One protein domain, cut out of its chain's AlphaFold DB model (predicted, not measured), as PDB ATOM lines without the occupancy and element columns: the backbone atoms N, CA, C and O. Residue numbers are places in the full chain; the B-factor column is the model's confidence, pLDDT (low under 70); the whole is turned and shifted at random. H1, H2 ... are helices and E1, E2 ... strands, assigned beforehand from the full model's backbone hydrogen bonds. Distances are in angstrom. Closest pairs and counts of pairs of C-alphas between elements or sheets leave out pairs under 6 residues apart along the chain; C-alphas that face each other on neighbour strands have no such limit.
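What this domain is: This is residues 4 to 136 of the 205 residues of an uncharacterized protein of Thaumarchaeota archaeon (UniProt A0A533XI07). A strongly twisted sheet of three strands, E1, E4 and E5, makes one end of a two-lobed model, and a cluster of three crossed helices, H3, H4 and H5, with the small hairpin of E2 and E3 packed on H3, makes the other. The short H2 covers part of the sheet, and residues 4 to 9 of H1 stick out free. The 133 printed residues, with five named helices and five named strands, run H1 E1 H2 H3 H4 H5 E2 E3 E4 E5, and the class is mixed, helices and strands. The larger sheet has the order E1, E4, E5 and is mixed; E2 and E3 form an antiparallel sheet. The whole is compact, with a radius of gyration of the C-alphas of 15.9 A, yet only just elongated, with spans of 54 by 36 by 31 A.

Where its parts are: E1 is residues 17 to 21, E4 residues 107 to 115, 25.6 A long, and E5 residues 121 to 131, 26.8 A long. E5 bends by 70 degrees at residue 127 and ends with C-alpha 131 at (138.544, 89.314, 163.007). H1, residues 4 to 15, begins with C-alpha 4 at (132.635, 67.520, 153.053). H2 is residues 22 to 25, H3 residues 35 to 50, 22.4 A long, H4 residues 56 to 64, and H5 residues 69 to 81, 18.3 A long. E2 is residues 89 to 95 and E3 residues 98 to 103.

How they stand to each other: E4, the inner strand, is parallel to E1, with N 18 and O 107 2.9 A apart, and antiparallel to E5 in a hairpin, with N 112 and O 124 2.9 A apart. H2 is on this sheet at a height of 8.1 A, only just over E4, with 3 of its C-alphas on that strand. H1 is only just not on the sheet, with 4 pairs of C-alphas within 10 A. H3 is apart from E4. H3 touches H4 at a steep tilt of 64 degrees, opposite ways, closest at the C-alphas of Ala 42 and Ile 59, 5.9 A. With residues 35 to 39 alone H3 touches H5, about perpendicular at 76 degrees, closest at Ala 36 and Thr 78, whose C-alphas are 6.1 A apart. H4 touches H5, about perpendicular at 81 degrees, closest at the C-alphas of Leu 56 and Gln 72, 5.6 A. The closest C-alphas of H3 and E3 are those of Leu 44 and Pro 103, 6.7 A. E2 and E3 form an antiparallel hairpin, with N 92 and O 100 2.8 A apart. In H1, H3, H4 and H5 every O i to N i+4 pair is within hydrogen-bond range; H2 is too short for one.

The domain as a whole: The C-alphas farthest apart, those of Thr 66 and Ala 118, are 54.5 A apart. The printed part has no cut and no long link. Mean pLDDT of the printed part is 80.5; it is under 70 at 25 residues, among them residues 4 to 16 and 133 to 136.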
ATOM      1  N   SER A   4     132.285  67.282 151.639       40.34
ATOM      2  CA  SER A   4     132.635  67.520 153.053       40.34
ATOM      3  C   SER A   4     134.076  67.999 153.340       40.34
ATOM      4  O   SER A   4     134.300  68.623 154.371       40.34
ATOM      5  N   SER A   5     135.055  67.796 152.445       43.62
ATOM      6  CA  SER A   5     136.478  68.095 152.733       43.62
ATOM      7  C   SER A   5     136.843  69.586 152.739       43.62
ATOM      8  O   SER A   5     137.710  69.995 153.505       43.62
ATOM      9  N   TRP A   6     136.212  70.405 151.897       40.53
ATOM     10  CA  TRP A   6     136.472  71.851 151.865       40.53
ATOM     11  C   TRP A   6     135.616  72.610 152.884       40.53
ATOM     12  O   TRP A   6     135.989  73.689 153.325       40.53
ATOM     13  N   ARG A   7     134.488  72.010 153.273       40.84
ATOM     14  CA  ARG A   7     133.539  72.485 154.275       40.84
ATOM     15  C   ARG A   7     134.175  72.458 155.662       40.84
ATOM     16  O   ARG A   7     134.424  73.516 156.203       40.84
ATOM     17  N   GLU A   8     134.639  71.310 156.154       42.12
ATOM     18  CA  GLU A   8     135.425  71.240 157.402       42.12
ATOM     19  C   GLU A   8     136.755  72.014 157.357       42.12
ATOM     20  O   GLU A   8     137.269  72.462 158.377       42.12
ATOM     21  N   GLU A   9     137.365  72.179 156.188       45.38
ATOM     22  CA  GLU A   9     138.545  73.037 156.069       45.38
ATOM     23  C   GLU A   9     138.145  74.518 156.176       45.38
ATOM     24  O   GLU A   9     138.859  75.294 156.803       45.38
ATOM     25  N   ALA A  10     136.960  74.905 155.695       47.31
ATOM     26  CA  ALA A  10     136.342  76.190 156.003       47.31
ATOM     27  C   ALA A  10     135.949  76.298 157.498       47.31
ATOM     28  O   ALA A  10     136.090  77.388 158.043       47.31
ATOM     29  N   THR A  11     135.598  75.191 158.196       48.25
ATOM     30  CA  THR A  11     135.399  75.063 159.692       48.25
ATOM     31  C   THR A  11     136.622  75.532 160.336       48.25
ATOM     32  O   THR A  11     136.637  76.512 161.078       48.25
ATOM     33  N   LYS A  12     137.652  74.774 160.026       51.06
ATOM     34  CA  LYS A  12     138.902  74.878 160.699       51.06
ATOM     35  C   LYS A  12     139.452  76.243 160.380       51.06
ATOM     36  O   LYS A  12     139.842  76.895 161.318       51.06
ATOM     37  N   ARG A  13     139.353  76.760 159.154       52.53
ATOM     38  CA  ARG A  13     139.798  78.119 158.797       52.53
ATOM     39  C   ARG A  13     138.967  79.251 159.413       52.53
ATOM     40  O   ARG A  13     139.548  80.283 159.737       52.53
ATOM     41  N   MET A  14     137.659  79.082 159.618       51.41
ATOM     42  CA  MET A  14     136.813  80.056 160.324       51.41
ATOM     43  C   MET A  14     137.057  80.051 161.833       51.41
ATOM     44  O   MET A  14     137.003  81.103 162.460       51.41
ATOM     45  N   GLN A  15     137.339  78.890 162.419       53.62
ATOM     46  CA  GLN A  15     137.686  78.743 163.832       53.62
ATOM     47  C   GLN A  15     139.172  79.000 164.111       53.62
ATOM     48  O   GLN A  15     139.541  79.347 165.232       53.62
ATOM     49  N   LYS A  16     140.028  78.846 163.096       68.62
ATOM     50  CA  LYS A  16     141.482  78.986 163.165       68.62
ATOM     51  C   LYS A  16     141.812  80.440 163.379       68.62
ATOM     52  O   LYS A  16     141.635  81.292 162.514       68.62
ATOM     53  N   VAL A  17     142.382  80.670 164.543       75.19
ATOM     54  CA  VAL A  17     143.092  81.890 164.857       75.19
ATOM     55  C   VAL A  17     144.512  81.727 164.329       75.19
ATOM     56  O   VAL A  17     145.297  80.933 164.852       75.19
ATOM     57  N   LEU A  18     144.846  82.440 163.255       86.31
ATOM     58  CA  LEU A  18     146.209  82.451 162.743       86.31
ATOM     59  C   LEU A  18     147.087  83.302 163.667       86.31
ATOM     60  O   LEU A  18     146.867  84.503 163.824       86.31
ATOM     61  N   LYS A  19     148.105  82.678 164.263       87.19
ATOM     62  CA  LYS A  19     149.132  83.380 165.036       87.19
ATOM     63  C   LYS A  19     150.001  84.205 164.092       87.19
ATOM     64  O   LYS A  19     150.622  83.645 163.190       87.19
ATOM     65  N   VAL A  20     150.052  85.514 164.301       87.06
ATOM     66  CA  VAL A  20     150.840  86.454 163.494       87.06
ATOM     67  C   VAL A  20     151.755  87.267 164.399       87.06
ATOM     68  O   VAL A  20     151.391  87.590 165.521       87.06
ATOM     69  N   ASN A  21     152.965  87.581 163.941       85.12
ATOM     70  CA  ASN A  21     153.847  88.474 164.693       85.12
ATOM     71  C   ASN A  21     153.393  89.941 164.554       85.12
ATOM     72  O   ASN A  21     152.621  90.266 163.650       85.12
ATOM     73  N   GLU A  22     153.923  90.819 165.405       80.62
ATOM     74  CA  GLU A  22     153.640  92.265 165.420       80.62
ATOM     75  C   GLU A  22     153.756  92.919 164.026       80.62
ATOM     76  O   GLU A  22     152.879  93.665 163.591       80.62
ATOM     77  N   GLU A  23     154.794  92.579 163.252       81.81
ATOM     78  CA  GLU A  23     154.979  93.128 161.902       81.81
ATOM     79  C   GLU A  23     153.874  92.720 160.925       81.81
ATOM     80  O   GLU A  23     153.594  93.461 159.983       81.81
ATOM     81  N   CYS A  24     153.272  91.548 161.116       85.62
ATOM     82  CA  CYS A  24     152.209  91.019 160.274       85.62
ATOM     83  C   CYS A  24     150.830  91.579 160.650       85.62
ATOM     84  O   CYS A  24     149.960  91.649 159.781       85.62
ATOM     85  N   VAL A  25     150.642  92.036 161.895       77.88
ATOM     86  CA  VAL A  25     149.381  92.629 162.380       77.88
ATOM     87  C   VAL A  25     148.964  93.839 161.538       77.88
ATOM     88  O   VAL A  25     147.802  93.960 161.149       77.88
ATOM     89  N   LYS A  26     149.916  94.694 161.147       79.19
ATOM     90  CA  LYS A  26     149.636  95.888 160.323       79.19
ATOM     91  C   LYS A  26     149.038  95.580 158.938       79.19
ATOM     92  O   LYS A  26     148.517  96.480 158.280       79.19
ATOM     93  N   TYR A  27     149.135  94.324 158.484       77.94
ATOM     94  CA  TYR A  27     148.588  93.861 157.204       77.94
ATOM     95  C   TYR A  27     147.198  93.211 157.316       77.94
ATOM     96  O   TYR A  27     146.557  92.951 156.301       77.94
ATOM     97  N   VAL A  28     146.739  92.915 158.535       73.31
ATOM     98  CA  VAL A  28     145.380  92.404 158.803       73.31
ATOM     99  C   VAL A  28     144.452  93.484 159.337       73.31
ATOM    100  O   VAL A  28     143.236  93.369 159.193       73.31
ATOM    101  N   GLY A  29     145.001  94.571 159.873       64.19
ATOM    102  CA  GLY A  29     144.206  95.701 160.307       64.19
ATOM    103  C   GLY A  29     144.969  97.015 160.255       64.19
ATOM    104  O   GLY A  29     146.142  97.085 160.604       64.19
ATOM    105  N   LEU A  30     144.204  98.066 159.948       54.56
ATOM    106  CA  LEU A  30     144.348  99.437 160.461       54.56
ATOM    107  C   LEU A  30     144.925 100.522 159.532       54.56
ATOM    108  O   LEU A  30     144.686 101.687 159.830       54.56
ATOM    109  N   ASP A  31     145.517 100.212 158.373       62.38
ATOM    110  CA  ASP A  31     145.878 101.248 157.377       62.38
ATOM    111  C   ASP A  31     145.325 100.937 155.979       62.38
ATOM    112  O   ASP A  31     145.882 100.138 155.229       62.38
ATOM    113  N   LYS A  32     144.212 101.567 155.599       57.59
ATOM    114  CA  LYS A  32     143.557 101.311 154.303       57.59
ATOM    115  C   LYS A  32     144.384 101.767 153.097       57.59
ATOM    116  O   LYS A  32     144.122 101.285 151.993       57.59
ATOM    117  N   ASP A  33     145.357 102.648 153.299       61.38
ATOM    118  CA  ASP A  33     146.133 103.252 152.217       61.38
ATOM    119  C   ASP A  33     147.381 102.426 151.880       61.38
ATOM    120  O   ASP A  33     147.941 102.536 150.786       61.38
ATOM    121  N   ALA A  34     147.771 101.505 152.764       82.50
ATOM    122  CA  ALA A  34     148.787 100.517 152.459       82.50
ATOM    123  C   ALA A  34     148.315  99.589 151.324       82.50
ATOM    124  O   ALA A  34     147.305  98.892 151.442       82.50
ATOM    125  N   ILE A  35     149.103  99.500 150.244       85.88
ATOM    126  CA  ILE A  35     148.807  98.637 149.083       85.88
ATOM    127  C   ILE A  35     148.545  97.187 149.522       85.88
ATOM    128  O   ILE A  35     147.652  96.541 148.988       85.88
ATOM    129  N   ALA A  36     149.257  96.680 150.535       87.06
ATOM    130  CA  ALA A  36     149.024  95.340 151.086       87.06
ATOM    131  C   ALA A  36     147.597  95.159 151.639       87.06
ATOM    132  O   ALA A  36     146.977  94.123 151.408       87.06
ATOM    133  N   ASN A  37     147.045  96.184 152.290       85.00
ATOM    134  CA  ASN A  37     145.685  96.158 152.823       85.00
ATOM    135  C   ASN A  37     144.646  96.314 151.708       85.00
ATOM    136  O   ASN A  37     143.610  95.654 151.742       85.00
ATOM    137  N   GLN A  38     144.931  97.116 150.679       87.56
ATOM    138  CA  GLN A  38     144.092  97.182 149.476       87.56
ATOM    139  C   GLN A  38     144.042  95.830 148.755       87.56
ATOM    140  O   GLN A  38     142.961  95.365 148.399       87.56
ATOM    141  N   VAL A  39     145.193  95.163 148.619       89.94
ATOM    142  CA  VAL A  39     145.292  93.809 148.063       89.94
ATOM    143  C   VAL A  39     144.474  92.823 148.880       89.94
ATOM    144  O   VAL A  39     143.668  92.089 148.311       89.94
ATOM    145  N   PHE A  40     144.647  92.818 150.203       88.06
ATOM    146  CA  PHE A  40     143.925  91.897 151.068       88.06
ATOM    147  C   PHE A  40     142.414  92.131 150.993       88.06
ATOM    148  O   PHE A  40     141.660  91.191 150.768       88.06
ATOM    149  N   ASN A  41     141.957  93.384 151.053       85.56
ATOM    150  CA  ASN A  41     140.537  93.723 150.936       85.56
ATOM    151  C   ASN A  41     139.938  93.355 149.572       85.56
ATOM    152  O   ASN A  41     138.815  92.848 149.516       85.56
ATOM    153  N   ALA A  42     140.661  93.594 148.476       89.25
ATOM    154  CA  ALA A  42     140.223  93.205 147.139       89.25
ATOM    155  C   ALA A  42     140.117  91.681 147.022       89.25
ATOM    156  O   ALA A  42     139.099  91.169 146.562       89.25
ATOM    157  N   LEU A  43     141.125  90.959 147.517       88.06
ATOM    158  CA  LEU A  43     141.128  89.503 147.559       88.06
ATOM    159  C   LEU A  43     139.942  88.961 148.360       88.06
ATOM    160  O   LEU A  43     139.232  88.084 147.870       88.06
ATOM    161  N   LEU A  44     139.705  89.499 149.558       83.75
ATOM    162  CA  LEU A  44     138.575  89.113 150.394       83.75
ATOM    163  C   LEU A  44     137.246  89.401 149.678       83.75
ATOM    164  O   LEU A  44     136.395  88.530 149.614       83.75
ATOM    165  N   THR A  45     137.087  90.575 149.062       83.75
ATOM    166  CA  THR A  45     135.861  90.963 148.332       83.75
ATOM    167  C   THR A  45     135.590  90.089 147.108       83.75
ATOM    168  O   THR A  45     134.442  89.774 146.811       83.75
ATOM    169  N   LEU A  46     136.625  89.730 146.353       86.44
ATOM    170  CA  LEU A  46     136.483  88.898 145.161       86.44
ATOM    171  C   LEU A  46     136.188  87.452 145.549       86.44
ATOM    172  O   LEU A  46     135.225  86.880 145.047       86.44
ATOM    173  N   SER A  47     136.928  86.923 146.528       78.75
ATOM    174  CA  SER A  47     136.642  85.611 147.121       78.75
ATOM    175  C   SER A  47     135.228  85.586 147.720       78.75
ATOM    176  O   SER A  47     134.537  84.583 147.610       78.75
ATOM    177  N   ALA A  48     134.764  86.720 148.268       72.94
ATOM    178  CA  ALA A  48     133.417  86.921 148.802       72.94
ATOM    179  C   ALA A  48     132.285  86.886 147.760       72.94
ATOM    180  O   ALA A  48     131.112  86.728 148.085       72.94
ATOM    181  N   LYS A  49     132.605  87.115 146.492       74.44
ATOM    182  CA  LYS A  49     131.601  87.128 145.423       74.44
ATOM    183  C   LYS A  49     131.521  85.795 144.704       74.44
ATOM    184  O   LYS A  49     130.463  85.455 144.186       74.44
ATOM    185  N   THR A  50     132.644  85.089 144.617       70.00
ATOM    186  CA  THR A  50     132.795  83.909 143.761       70.00
ATOM    187  C   THR A  50     133.002  82.615 144.536       70.00
ATOM    188  O   THR A  50     133.040  81.562 143.904       70.00
ATOM    189  N   ASP A  51     133.161  82.679 145.863       66.38
ATOM    190  CA  ASP A  51     133.522  81.532 146.707       66.38
ATOM    191  C   ASP A  51     134.811  80.819 146.229       66.38
ATOM    192  O   ASP A  51     135.002  79.622 146.454       66.38
ATOM    193  N   ALA A  52     135.717  81.527 145.534       69.56
ATOM    194  CA  ALA A  52     136.830  80.909 144.809       69.56
ATOM    195  C   ALA A  52     138.171  81.659 144.942       69.56
ATOM    196  O   ALA A  52     138.190  82.881 145.117       69.56
ATOM    197  N   PRO A  53     139.315  80.953 144.787       80.56
ATOM    198  CA  PRO A  53     140.625  81.577 144.632       80.56
ATOM    199  C   PRO A  53     140.676  82.534 143.441       80.56
ATOM    200  O   PRO A  53     140.252  82.204 142.330       80.56
ATOM    201  N   VAL A  54     141.273  83.695 143.677       88.44
ATOM    202  CA  VAL A  54     141.197  84.869 142.803       88.44
ATOM    203  C   VAL A  54     142.485  85.027 141.999       88.44
ATOM    204  O   VAL A  54     143.588  84.861 142.533       88.44
ATOM    205  N   LYS A  55     142.381  85.362 140.710       93.56
ATOM    206  CA  LYS A  55     143.550  85.656 139.869       93.56
ATOM    207  C   LYS A  55     144.114  87.044 140.158       93.56
ATOM    208  O   LYS A  55     143.382  87.993 140.421       93.56
ATOM    209  N   LEU A  56     145.426  87.198 139.969       94.00
ATOM    210  CA  LEU A  56     146.091  88.507 140.023       94.00
ATOM    211  C   LEU A  56     145.447  89.544 139.104       94.00
ATOM    212  O   LEU A  56     145.356  90.707 139.483       94.00
ATOM    213  N   SER A  57     144.990  89.130 137.923       94.94
ATOM    214  CA  SER A  57     144.302  90.006 136.977       94.94
ATOM    215  C   SER A  57     143.011  90.590 137.551       94.94
ATOM    216  O   SER A  57     142.727  91.752 137.309       94.94
ATOM    217  N   GLU A  58     142.253  89.820 138.336       94.88
ATOM    218  CA  GLU A  58     140.994  90.268 138.948       94.88
ATOM    219  C   GLU A  58     141.254  91.226 140.119       94.88
ATOM    220  O   GLU A  58     140.549  92.219 140.298       94.88
ATOM    221  N   ILE A  59     142.313  90.959 140.890       94.50
ATOM    222  CA  ILE A  59     142.774  91.854 141.959       94.50
ATOM    223  C   ILE A  59     143.273  93.174 141.353       94.50
ATOM    224  O   ILE A  59     142.926  94.245 141.846       94.50
ATOM    225  N   ALA A  60     144.049  93.107 140.267       95.62
ATOM    226  CA  ALA A  60     144.529  94.278 139.535       95.62
ATOM    227  C   ALA A  60     143.373  95.107 138.980       95.62
ATOM    228  O   ALA A  60     143.348  96.318 139.194       95.62
ATOM    229  N   GLU A  61     142.387  94.451 138.369       96.12
ATOM    230  CA  GLU A  61     141.183  95.112 137.875       96.12
ATOM    231  C   GLU A  61     140.441  95.823 139.013       96.12
ATOM    232  O   GLU A  61     140.046  96.971 138.878       96.12
ATOM    233  N   THR A  62     140.338  95.193 140.184       93.56
ATOM    234  CA  THR A  62     139.636  95.771 141.340       93.56
ATOM    235  C   THR A  62     140.356  96.974 141.955       93.56
ATOM    236  O   THR A  62     139.702  97.889 142.446       93.56
ATOM    237  N   ILE A  63     141.692  96.980 141.969       93.12
ATOM    238  CA  ILE A  63     142.486  98.027 142.639       93.12
ATOM    239  C   ILE A  63     142.842  99.168 141.684       93.12
ATOM    240  O   ILE A  63     142.867 100.329 142.088       93.12
ATOM    241  N   TYR A  64     143.138  98.845 140.426       94.44
ATOM    242  CA  TYR A  64     143.666  99.791 139.447       94.44
ATOM    243  C   TYR A  64     142.736 100.031 138.252       94.44
ATOM    244  O   TYR A  64     143.103 100.828 137.390       94.44
ATOM    245  N   ASN A  65     141.572  99.369 138.173       94.44
ATOM    246  CA  ASN A  65     140.691  99.366 136.991       94.44
ATOM    247  C   ASN A  65     141.429  98.945 135.706       94.44
ATOM    248  O   ASN A  65     141.211  99.504 134.632       94.44
ATOM    249  N   THR A  66     142.390  98.027 135.841       93.31
ATOM    250  CA  THR A  66     143.121  97.435 134.718       93.31
ATOM    251  C   THR A  66     143.733  96.091 135.101       93.31
ATOM    252  O   THR A  66     144.193  95.891 136.227       93.31
ATOM    253  N   SER A  67     143.841  95.193 134.126       93.44
ATOM    254  CA  SER A  67     144.491  93.886 134.248       93.44
ATOM    255  C   SER A  67     145.905  93.857 133.647       93.44
ATOM    256  O   SER A  67     146.445  92.789 133.363       93.44
ATOM    257  N   GLU A  68     146.551  95.010 133.469       95.50
ATOM    258  CA  GLU A  68     147.919  95.095 132.950       95.50
ATOM    259  C   GLU A  68     148.946  94.285 133.759       95.50
ATOM    260  O   GLU A  68     148.972  94.298 134.993       95.50
ATOM    261  N   LYS A  69     149.882  93.637 133.049       93.81
ATOM    262  CA  LYS A  69     150.935  92.802 133.655       93.81
ATOM    263  C   LYS A  69     151.810  93.574 134.651       93.81
ATOM    264  O   LYS A  69     152.149  93.040 135.701       93.81
ATOM    265  N   SER A  70     152.123  94.836 134.358       94.50
ATOM    266  CA  SER A  70     152.911  95.713 135.237       94.50
ATOM    267  C   SER A  70     152.247  95.905 136.608       94.50
ATOM    268  O   SER A  70     152.912  95.843 137.641       94.50
ATOM    269  N   LYS A  71     150.919  96.077 136.633       95.75
ATOM    270  CA  LYS A  71     150.123  96.195 137.859       95.75
ATOM    271  C   LYS A  71     150.035  94.869 138.599       95.75
ATOM    272  O   LYS A  71     150.233  94.837 139.811       95.75
ATOM    273  N   GLN A  72     149.820  93.773 137.874       94.88
ATOM    274  CA  GLN A  72     149.839  92.433 138.460       94.88
ATOM    275  C   GLN A  72     151.186  92.118 139.133       94.88
ATOM    276  O   GLN A  72     151.199  91.566 140.232       94.88
ATOM    277  N   ASP A  73     152.313  92.512 138.533       94.69
ATOM    278  CA  ASP A  73     153.646  92.306 139.109       94.69
ATOM    279  C   ASP A  73     153.858  93.101 140.408       94.69
ATOM    280  O   ASP A  73     154.414  92.564 141.370       94.69
ATOM    281  N   ILE A  74     153.356  94.340 140.492       93.81
ATOM    282  CA  ILE A  74     153.373  95.139 141.732       93.81
ATOM    283  C   ILE A  74     152.574  94.441 142.840       93.81
ATOM    284  O   ILE A  74     153.059  94.320 143.970       93.81
ATOM    285  N   LEU A  75     151.371  93.950 142.524       94.44
ATOM    286  CA  LEU A  75     150.522  93.248 143.490       94.44
ATOM    287  C   LEU A  75     151.166  91.939 143.942       94.44
ATOM    288  O   LEU A  75     151.214  91.660 145.139       94.44
ATOM    289  N   ARG A  76     151.734  91.169 143.008       94.44
ATOM    290  CA  ARG A  76     152.455  89.928 143.304       94.44
ATOM    291  C   ARG A  76     153.615  90.175 144.263       94.44
ATOM    292  O   ARG A  76     153.704  89.503 145.285       94.44
ATOM    293  N   LEU A  77     154.473  91.152 143.962       94.31
ATOM    294  CA  LEU A  77     155.620  91.491 144.807       94.31
ATOM    295  C   LEU A  77     155.187  92.005 146.182       94.31
ATOM    296  O   LEU A  77     155.815  91.667 147.186       94.31
ATOM    297  N   THR A  78     154.116  92.800 146.232       92.06
ATOM    298  CA  THR A  78     153.539  93.275 147.493       92.06
ATOM    299  C   THR A  78     153.066  92.102 148.343       92.06
ATOM    300  O   THR A  78     153.471  91.994 149.500       92.06
ATOM    301  N   MET A  79     152.279  91.185 147.773       92.06
ATOM    302  CA  MET A  79     151.812  89.990 148.479       92.06
ATOM    303  C   MET A  79     152.965  89.102 148.935       92.06
ATOM    304  O   MET A  79     152.969  88.684 150.090       92.06
ATOM    305  N   ASP A  80     153.953  88.850 148.067       92.25
ATOM    306  CA  ASP A  80     155.105  87.985 148.361       92.25
ATOM    307  C   ASP A  80     155.877  88.499 149.591       92.25
ATOM    308  O   ASP A  80     156.283  87.717 150.447       92.25
ATOM    309  N   LYS A  81     156.039  89.823 149.716       90.62
ATOM    310  CA  LYS A  81     156.778  90.451 150.824       90.62
ATOM    311  C   LYS A  81     155.964  90.632 152.108       90.62
ATOM    312  O   LYS A  81     156.568  90.858 153.156       90.62
ATOM    313  N   THR A  82     154.635  90.565 152.030       90.44
ATOM    314  CA  THR A  82     153.727  90.903 153.139       90.44
ATOM    315  C   THR A  82     152.797  89.733 153.467       90.44
ATOM    316  O   THR A  82     153.154  88.875 154.270       90.44
ATOM    317  N   LEU A  83     151.640  89.651 152.811       89.81
ATOM    318  CA  LEU A  83     150.552  88.725 153.118       89.81
ATOM    319  C   LEU A  83     150.966  87.251 153.027       89.81
ATOM    320  O   LEU A  83     150.616  86.467 153.905       89.81
ATOM    321  N   LEU A  84     151.742  86.879 152.005       90.12
ATOM    322  CA  LEU A  84     152.227  85.507 151.822       90.12
ATOM    323  C   LEU A  84     153.321  85.156 152.828       90.12
ATOM    324  O   LEU A  84     153.291  84.082 153.420       90.12
ATOM    325  N   LYS A  85     154.263  86.078 153.067       89.81
ATOM    326  CA  LYS A  85     155.323  85.906 154.073       89.81
ATOM    327  C   LYS A  85     154.737  85.694 155.473       89.81
ATOM    328  O   LYS A  85     155.279  84.921 156.255       89.81
ATOM    329  N   CYS A  86     153.633  86.374 155.767       85.81
ATOM    330  CA  CYS A  86     152.904  86.281 157.027       85.81
ATOM    331  C   CYS A  86     151.916  85.104 157.095       85.81
ATOM    332  O   CYS A  86     151.274  84.920 158.125       85.81
ATOM    333  N   GLY A  87     151.742  84.339 156.012       85.19
ATOM    334  CA  GLY A  87     150.755  83.260 155.942       85.19
ATOM    335  C   GLY A  87     149.294  83.726 155.993       85.19
ATOM    336  O   GLY A  87     148.412  82.898 156.190       85.19
ATOM    337  N   ILE A  88     149.029  85.027 155.818       87.00
ATOM    338  CA  ILE A  88     147.685  85.637 155.791       87.00
ATOM    339  C   ILE A  88     146.961  85.294 154.479       87.00
ATOM    340  O   ILE A  88     145.739  85.160 154.450       87.00
ATOM    341  N   VAL A  89     147.728  85.146 153.397       87.62
ATOM    342  CA  VAL A  89     147.261  84.709 152.076       87.62
ATOM    343  C   VAL A  89     148.029  83.455 151.667       87.62
ATOM    344  O   VAL A  89     149.188  83.281 152.042       87.62
ATOM    345  N   GLU A  90     147.390  82.599 150.877       85.44
ATOM    346  CA  GLU A  90     147.938  81.377 150.289       85.44
ATOM    347  C   GLU A  90     147.936  81.467 148.753       85.44
ATOM    348  O   GLU A  90     147.052  82.086 148.152       85.44
ATOM    349  N   LYS A  91     148.926  80.827 148.109       88.00
ATOM    350  CA  LYS A  91     148.929  80.579 146.658       88.00
ATOM    351  C   LYS A  91     148.297  79.223 146.369       88.00
ATOM    352  O   LYS A  91     148.731  78.213 146.915       88.00
ATOM    353  N   ILE A  92     147.347  79.202 145.447       79.00
ATOM    354  CA  ILE A  92     146.698  78.000 144.933       79.00
ATOM    355  C   ILE A  92     147.144  77.801 143.484       79.00
ATOM    356  O   ILE A  92     146.888  78.646 142.626       79.00
ATOM    357  N   TYR A  93     147.829  76.691 143.221       78.12
ATOM    358  CA  TYR A  93     148.342  76.341 141.898       78.12
ATOM    359  C   TYR A  93     147.369  75.382 141.212       78.12
ATOM    360  O   TYR A  93     147.204  74.247 141.650       78.12
ATOM    361  N   PHE A  94     146.735  75.832 140.130       66.38
ATOM    362  CA  PHE A  94     145.921  74.973 139.260       66.38
ATOM    363  C   PHE A  94     146.783  74.328 138.166       66.38
ATOM    364  O   PHE A  94     146.547  73.193 137.768       66.38
ATOM    365  N   THR A  95     147.807  75.053 137.704       74.50
ATOM    366  CA  THR A  95     148.909  74.566 136.858       74.50
ATOM    367  C   THR A  95     150.179  75.349 137.213       74.50
ATOM    368  O   THR A  95     150.103  76.336 137.944       74.50
ATOM    369  N   GLU A  96     151.338  74.998 136.645       75.75
ATOM    370  CA  GLU A  96     152.570  75.798 136.803       75.75
ATOM    371  C   GLU A  96     152.406  77.268 136.368       75.75
ATOM    372  O   GLU A  96     153.162  78.134 136.806       75.75
ATOM    373  N   ARG A  97     151.417  77.560 135.509       79.19
ATOM    374  CA  ARG A  97     151.154  78.899 134.961       79.19
ATOM    375  C   ARG A  97     149.854  79.543 135.461       79.19
ATOM    376  O   ARG A  97     149.665  80.732 135.223       79.19
ATOM    377  N   ASP A  98     148.973  78.804 136.141       82.19
ATOM    378  CA  ASP A  98     147.726  79.325 136.731       82.19
ATOM    379  C   ASP A  98     147.856  79.334 138.255       82.19
ATOM    380  O   ASP A  98     147.614  78.327 138.929       82.19
ATOM    381  N   VAL A  99     148.283  80.489 138.771       86.31
ATOM    382  CA  VAL A  99     148.441  80.765 140.201       86.31
ATOM    383  C   VAL A  99     147.348  81.725 140.645       86.31
ATOM    384  O   VAL A  99     147.194  82.816 140.088       86.31
ATOM    385  N   ARG A 100     146.615  81.331 141.684       89.75
ATOM    386  CA  ARG A 100     145.545  82.119 142.303       89.75
ATOM    387  C   ARG A 100     145.809  82.322 143.780       89.75
ATOM    388  O   ARG A 100     146.664  81.661 144.362       89.75
ATOM    389  N   TYR A 101     145.083  83.251 144.372       89.19
ATOM    390  CA  TYR A 101     145.303  83.699 145.737       89.19
ATOM    391  C   TYR A 101     144.041  83.470 146.551       89.19
ATOM    392  O   TYR A 101     142.933  83.607 146.027       89.19
ATOM    393  N   PHE A 102     144.209  83.108 147.819       83.88
ATOM    394  CA  PHE A 102     143.093  82.902 148.734       83.88
ATOM    395  C   PHE A 102     143.463  83.352 150.155       83.88
ATOM    396  O   PHE A 102     144.607  83.143 150.566       83.88
ATOM    397  N   PRO A 103     142.549  83.981 150.912       82.75
ATOM    398  CA  PRO A 103     142.761  84.272 152.330       82.75
ATOM    399  C   PRO A 103     142.950  82.979 153.141       82.75
ATOM    400  O   PRO A 103     142.147  82.054 153.036       82.75
ATOM    401  N   SER A 104     143.993  82.906 153.969       77.81
ATOM    402  CA  SER A 104     144.333  81.688 154.731       77.81
ATOM    403  C   SER A 104     143.534  81.534 156.028       77.81
ATOM    404  O   SER A 104     143.391  80.429 156.557       77.81
ATOM    405  N   ALA A 105     143.065  82.653 156.578       76.75
ATOM    406  CA  ALA A 105     142.230  82.739 157.768       76.75
ATOM    407  C   ALA A 105     141.493  84.084 157.775       76.75
ATOM    408  O   ALA A 105     141.865  85.021 157.066       76.75
ATOM    409  N   TYR A 106     140.469  84.181 158.617       75.88
ATOM    410  CA  TYR A 106     139.728  85.423 158.855       75.88
ATOM    411  C   TYR A 106     139.798  85.863 160.320       75.88
ATOM    412  O   TYR A 106     139.255  86.909 160.668       75.88
ATOM    413  N   ARG A 107     140.476  85.081 161.168       80.06
ATOM    414  CA  ARG A 107     140.775  85.392 162.564       80.06
ATOM    415  C   ARG A 107     142.277  85.312 162.780       80.06
ATOM    416  O   ARG A 107     142.920  84.358 162.341       80.06
ATOM    417  N   PHE A 108     142.830  86.292 163.471       85.56
ATOM    418  CA  PHE A 108     144.262  86.441 163.686       85.56
ATOM    419  C   PHE A 108     144.518  86.788 165.144       85.56
ATOM    420  O   PHE A 108     143.723  87.494 165.747       85.56
ATOM    421  N   GLN A 109     145.614  86.322 165.722       87.88
ATOM    422  CA  GLN A 109     146.024  86.742 167.061       87.88
ATOM    423  C   GLN A 109     147.504  87.055 167.049       87.88
ATOM    424  O   GLN A 109     148.303  86.305 166.480       87.88
ATOM    425  N   GLU A 110     147.852  88.180 167.656       88.38
ATOM    426  CA  GLU A 110     149.236  88.590 167.752       88.38
ATOM    427  C   GLU A 110     150.009  87.638 168.668       88.38
ATOM    428  O   GLU A 110     149.493  87.138 169.671       88.38
ATOM    429  N   VAL A 111     151.262  87.371 168.320       89.88
ATOM    430  CA  VAL A 111     152.186  86.634 169.172       89.88
ATOM    431  C   VAL A 111     153.531  87.332 169.263       89.88
ATOM    432  O   VAL A 111     154.048  87.869 168.281       89.88
ATOM    433  N   ARG A 112     154.147  87.245 170.440       88.88
ATOM    434  CA  ARG A 112     155.533  87.654 170.669       88.88
ATOM    435  C   ARG A 112     156.375  86.455 171.024       88.88
ATOM    436  O   ARG A 112     156.018  85.652 171.883       88.88
ATOM    437  N   ARG A 113     157.539  86.373 170.393       87.56
ATOM    438  CA  ARG A 113     158.517  85.344 170.712       87.56
ATOM    439  C   ARG A 113     159.228  85.705 172.013       87.56
ATOM    440  O   ARG A 113     159.850  86.762 172.106       87.56
ATOM    441  N   VAL A 114     159.131  84.823 172.994       89.00
ATOM    442  CA  VAL A 114     159.780  84.937 174.301       89.00
ATOM    443  C   VAL A 114     160.664  83.722 174.540       89.00
ATOM    444  O   VAL A 114     160.447  82.661 173.956       89.00
ATOM    445  N   GLU A 115     161.680  83.882 175.376       91.19
ATOM    446  CA  GLU A 115     162.554  82.792 175.794       91.19
ATOM    447  C   GLU A 115     162.224  82.439 177.244       91.19
ATOM    448  O   GLU A 115     162.150  83.327 178.096       91.19
ATOM    449  N   ASN A 116     161.945  81.165 177.523       86.00
ATOM    450  CA  ASN A 116     161.678  80.730 178.891       86.00
ATOM    451  C   ASN A 116     162.978  80.620 179.707       86.00
ATOM    452  O   ASN A 116     164.084  80.718 179.180       86.00
ATOM    453  N   SER A 117     162.848  80.352 181.006       84.56
ATOM    454  CA  SER A 117     163.985  80.156 181.916       84.56
ATOM    455  C   SER A 117     164.915  78.993 181.534       84.56
ATOM    456  O   SER A 117     166.027  78.919 182.047       84.56
ATOM    457  N   ALA A 118     164.486  78.107 180.629       87.56
ATOM    458  CA  ALA A 118     165.272  77.002 180.084       87.56
ATOM    459  C   ALA A 118     165.915  77.321 178.715       87.56
ATOM    460  O   ALA A 118     166.446  76.418 178.070       87.56
ATOM    461  N   GLY A 119     165.852  78.572 178.242       86.31
ATOM    462  CA  GLY A 119     166.428  78.991 176.958       86.31
ATOM    463  C   GLY A 119     165.596  78.605 175.726       86.31
ATOM    464  O   GLY A 119     166.057  78.723 174.590       86.31
ATOM    465  N   GLN A 120     164.371  78.107 175.911       89.25
ATOM    466  CA  GLN A 120     163.501  77.701 174.809       89.25
ATOM    467  C   GLN A 120     162.683  78.884 174.302       89.25
ATOM    468  O   GLN A 120     161.978  79.548 175.066       89.25
ATOM    469  N   LYS A 121     162.723  79.097 172.985       89.12
ATOM    470  CA  LYS A 121     161.912  80.106 172.299       89.12
ATOM    471  C   LYS A 121     160.486  79.597 172.119       89.12
ATOM    472  O   LYS A 121     160.278  78.549 171.512       89.12
ATOM    473  N   MET A 122     159.518  80.362 172.599       87.62
ATOM    474  CA  MET A 122     158.091  80.077 172.480       87.62
ATOM    475  C   MET A 122     157.316  81.321 172.056       87.62
ATOM    476  O   MET A 122     157.733  82.447 172.326       87.62
ATOM    477  N   ASP A 123     156.183  81.111 171.397       87.62
ATOM    478  CA  ASP A 123     155.284  82.191 171.011       87.62
ATOM    479  C   ASP A 123     154.259  82.414 172.131       87.62
ATOM    480  O   ASP A 123     153.419  81.554 172.409       87.62
ATOM    481  N   GLN A 124     154.333  83.574 172.777       87.81
ATOM    482  CA  GLN A 124     153.357  84.044 173.750       87.81
ATOM    483  C   GLN A 124     152.238  84.791 173.020       87.81
ATOM    484  O   GLN A 124     152.518  85.688 172.227       87.81
ATOM    485  N   LEU A 125     150.982  84.427 173.287       88.12
ATOM    486  CA  LEU A 125     149.815  85.129 172.747       88.12
ATOM    487  C   LEU A 125     149.744  86.549 173.317       88.12
ATOM    488  O   LEU A 125     149.859  86.737 174.530       88.12
ATOM    489  N   ILE A 126     149.539  87.527 172.443       82.38
ATOM    490  CA  ILE A 126     149.353  88.934 172.783       82.38
ATOM    491  C   ILE A 126     147.971  89.373 172.317       82.38
ATOM    492  O   ILE A 126     147.575  89.133 171.179       82.38
ATOM    493  N   GLY A 127     147.267  90.065 173.210       75.81
ATOM    494  CA  GLY A 127     146.017  90.732 172.879       75.81
ATOM    495  C   GLY A 127     144.887  89.780 172.480       75.81
ATOM    496  O   GLY A 127     144.922  88.565 172.705       75.81
ATOM    497  N   GLU A 128     143.846  90.383 171.918       81.69
ATOM    498  CA  GLU A 128     142.627  89.697 171.502       81.69
ATOM    499  C   GLU A 128     142.736  89.128 170.083       81.69
ATOM    500  O   GLU A 128     143.618  89.477 169.295       81.69
ATOM    501  N   VAL A 129     141.806  88.236 169.749       83.31
ATOM    502  CA  VAL A 129     141.641  87.729 168.386       83.31
ATOM    503  C   VAL A 129     141.064  88.843 167.505       83.31
ATOM    504  O   VAL A 129     139.945  89.299 167.719       83.31
ATOM    505  N   MET A 130     141.815  89.258 166.490       79.69
ATOM    506  CA  MET A 130     141.382  90.174 165.438       79.69
ATOM    507  C   MET A 130     140.586  89.423 164.372       79.69
ATOM    508  O   MET A 130     141.072  88.441 163.808       79.69
ATOM    509  N   GLU A 131     139.397  89.913 164.036       77.44
ATOM    510  CA  GLU A 131     138.544  89.314 163.007       77.44
ATOM    511  C   GLU A 131     138.412  90.215 161.773       77.44
ATOM    512  O   GLU A 131     138.156  91.417 161.870       77.44
ATOM    513  N   VAL A 132     138.535  89.623 160.585       74.31
ATOM    514  CA  VAL A 132     138.292  90.300 159.308       74.31
ATOM    515  C   VAL A 132     136.792  90.546 159.132       74.31
ATOM    516  O   VAL A 132     135.999  89.619 159.329       74.31
ATOM    517  N   PRO A 133     136.369  91.750 158.691       66.00
ATOM    518  CA  PRO A 133     134.954  92.067 158.542       66.00
ATOM    519  C   PRO A 133     134.196  91.056 157.666       66.00
ATOM    520  O   PRO A 133     134.540  90.823 156.507       66.00
ATOM    521  N   ARG A 134     133.094  90.521 158.208       60.09
ATOM    522  CA  ARG A 134     132.266  89.442 157.624       60.09
ATOM    523  C   ARG A 134     131.686  89.741 156.238       60.09
ATOM    524  O   ARG A 134     131.361  88.826 155.495       60.09
ATOM    525  N   LYS A 135     131.587  91.023 155.869       59.72
ATOM    526  CA  LYS A 135     131.153  91.486 154.535       59.72
ATOM    527  C   LYS A 135     132.103  91.087 153.399       59.72
ATOM    528  O   LYS A 135     131.782  91.307 152.238       59.72
ATOM    529  N   TYR A 136     133.274  90.559 153.745       58.34
ATOM    530  CA  TYR A 136     134.280  90.086 152.807       58.34
ATOM    531  C   TYR A 136     134.490  88.560 152.870       58.34
ATOM    532  O   TYR A 136     135.570  88.065 152.558       58.34
TER     533      TYR A 136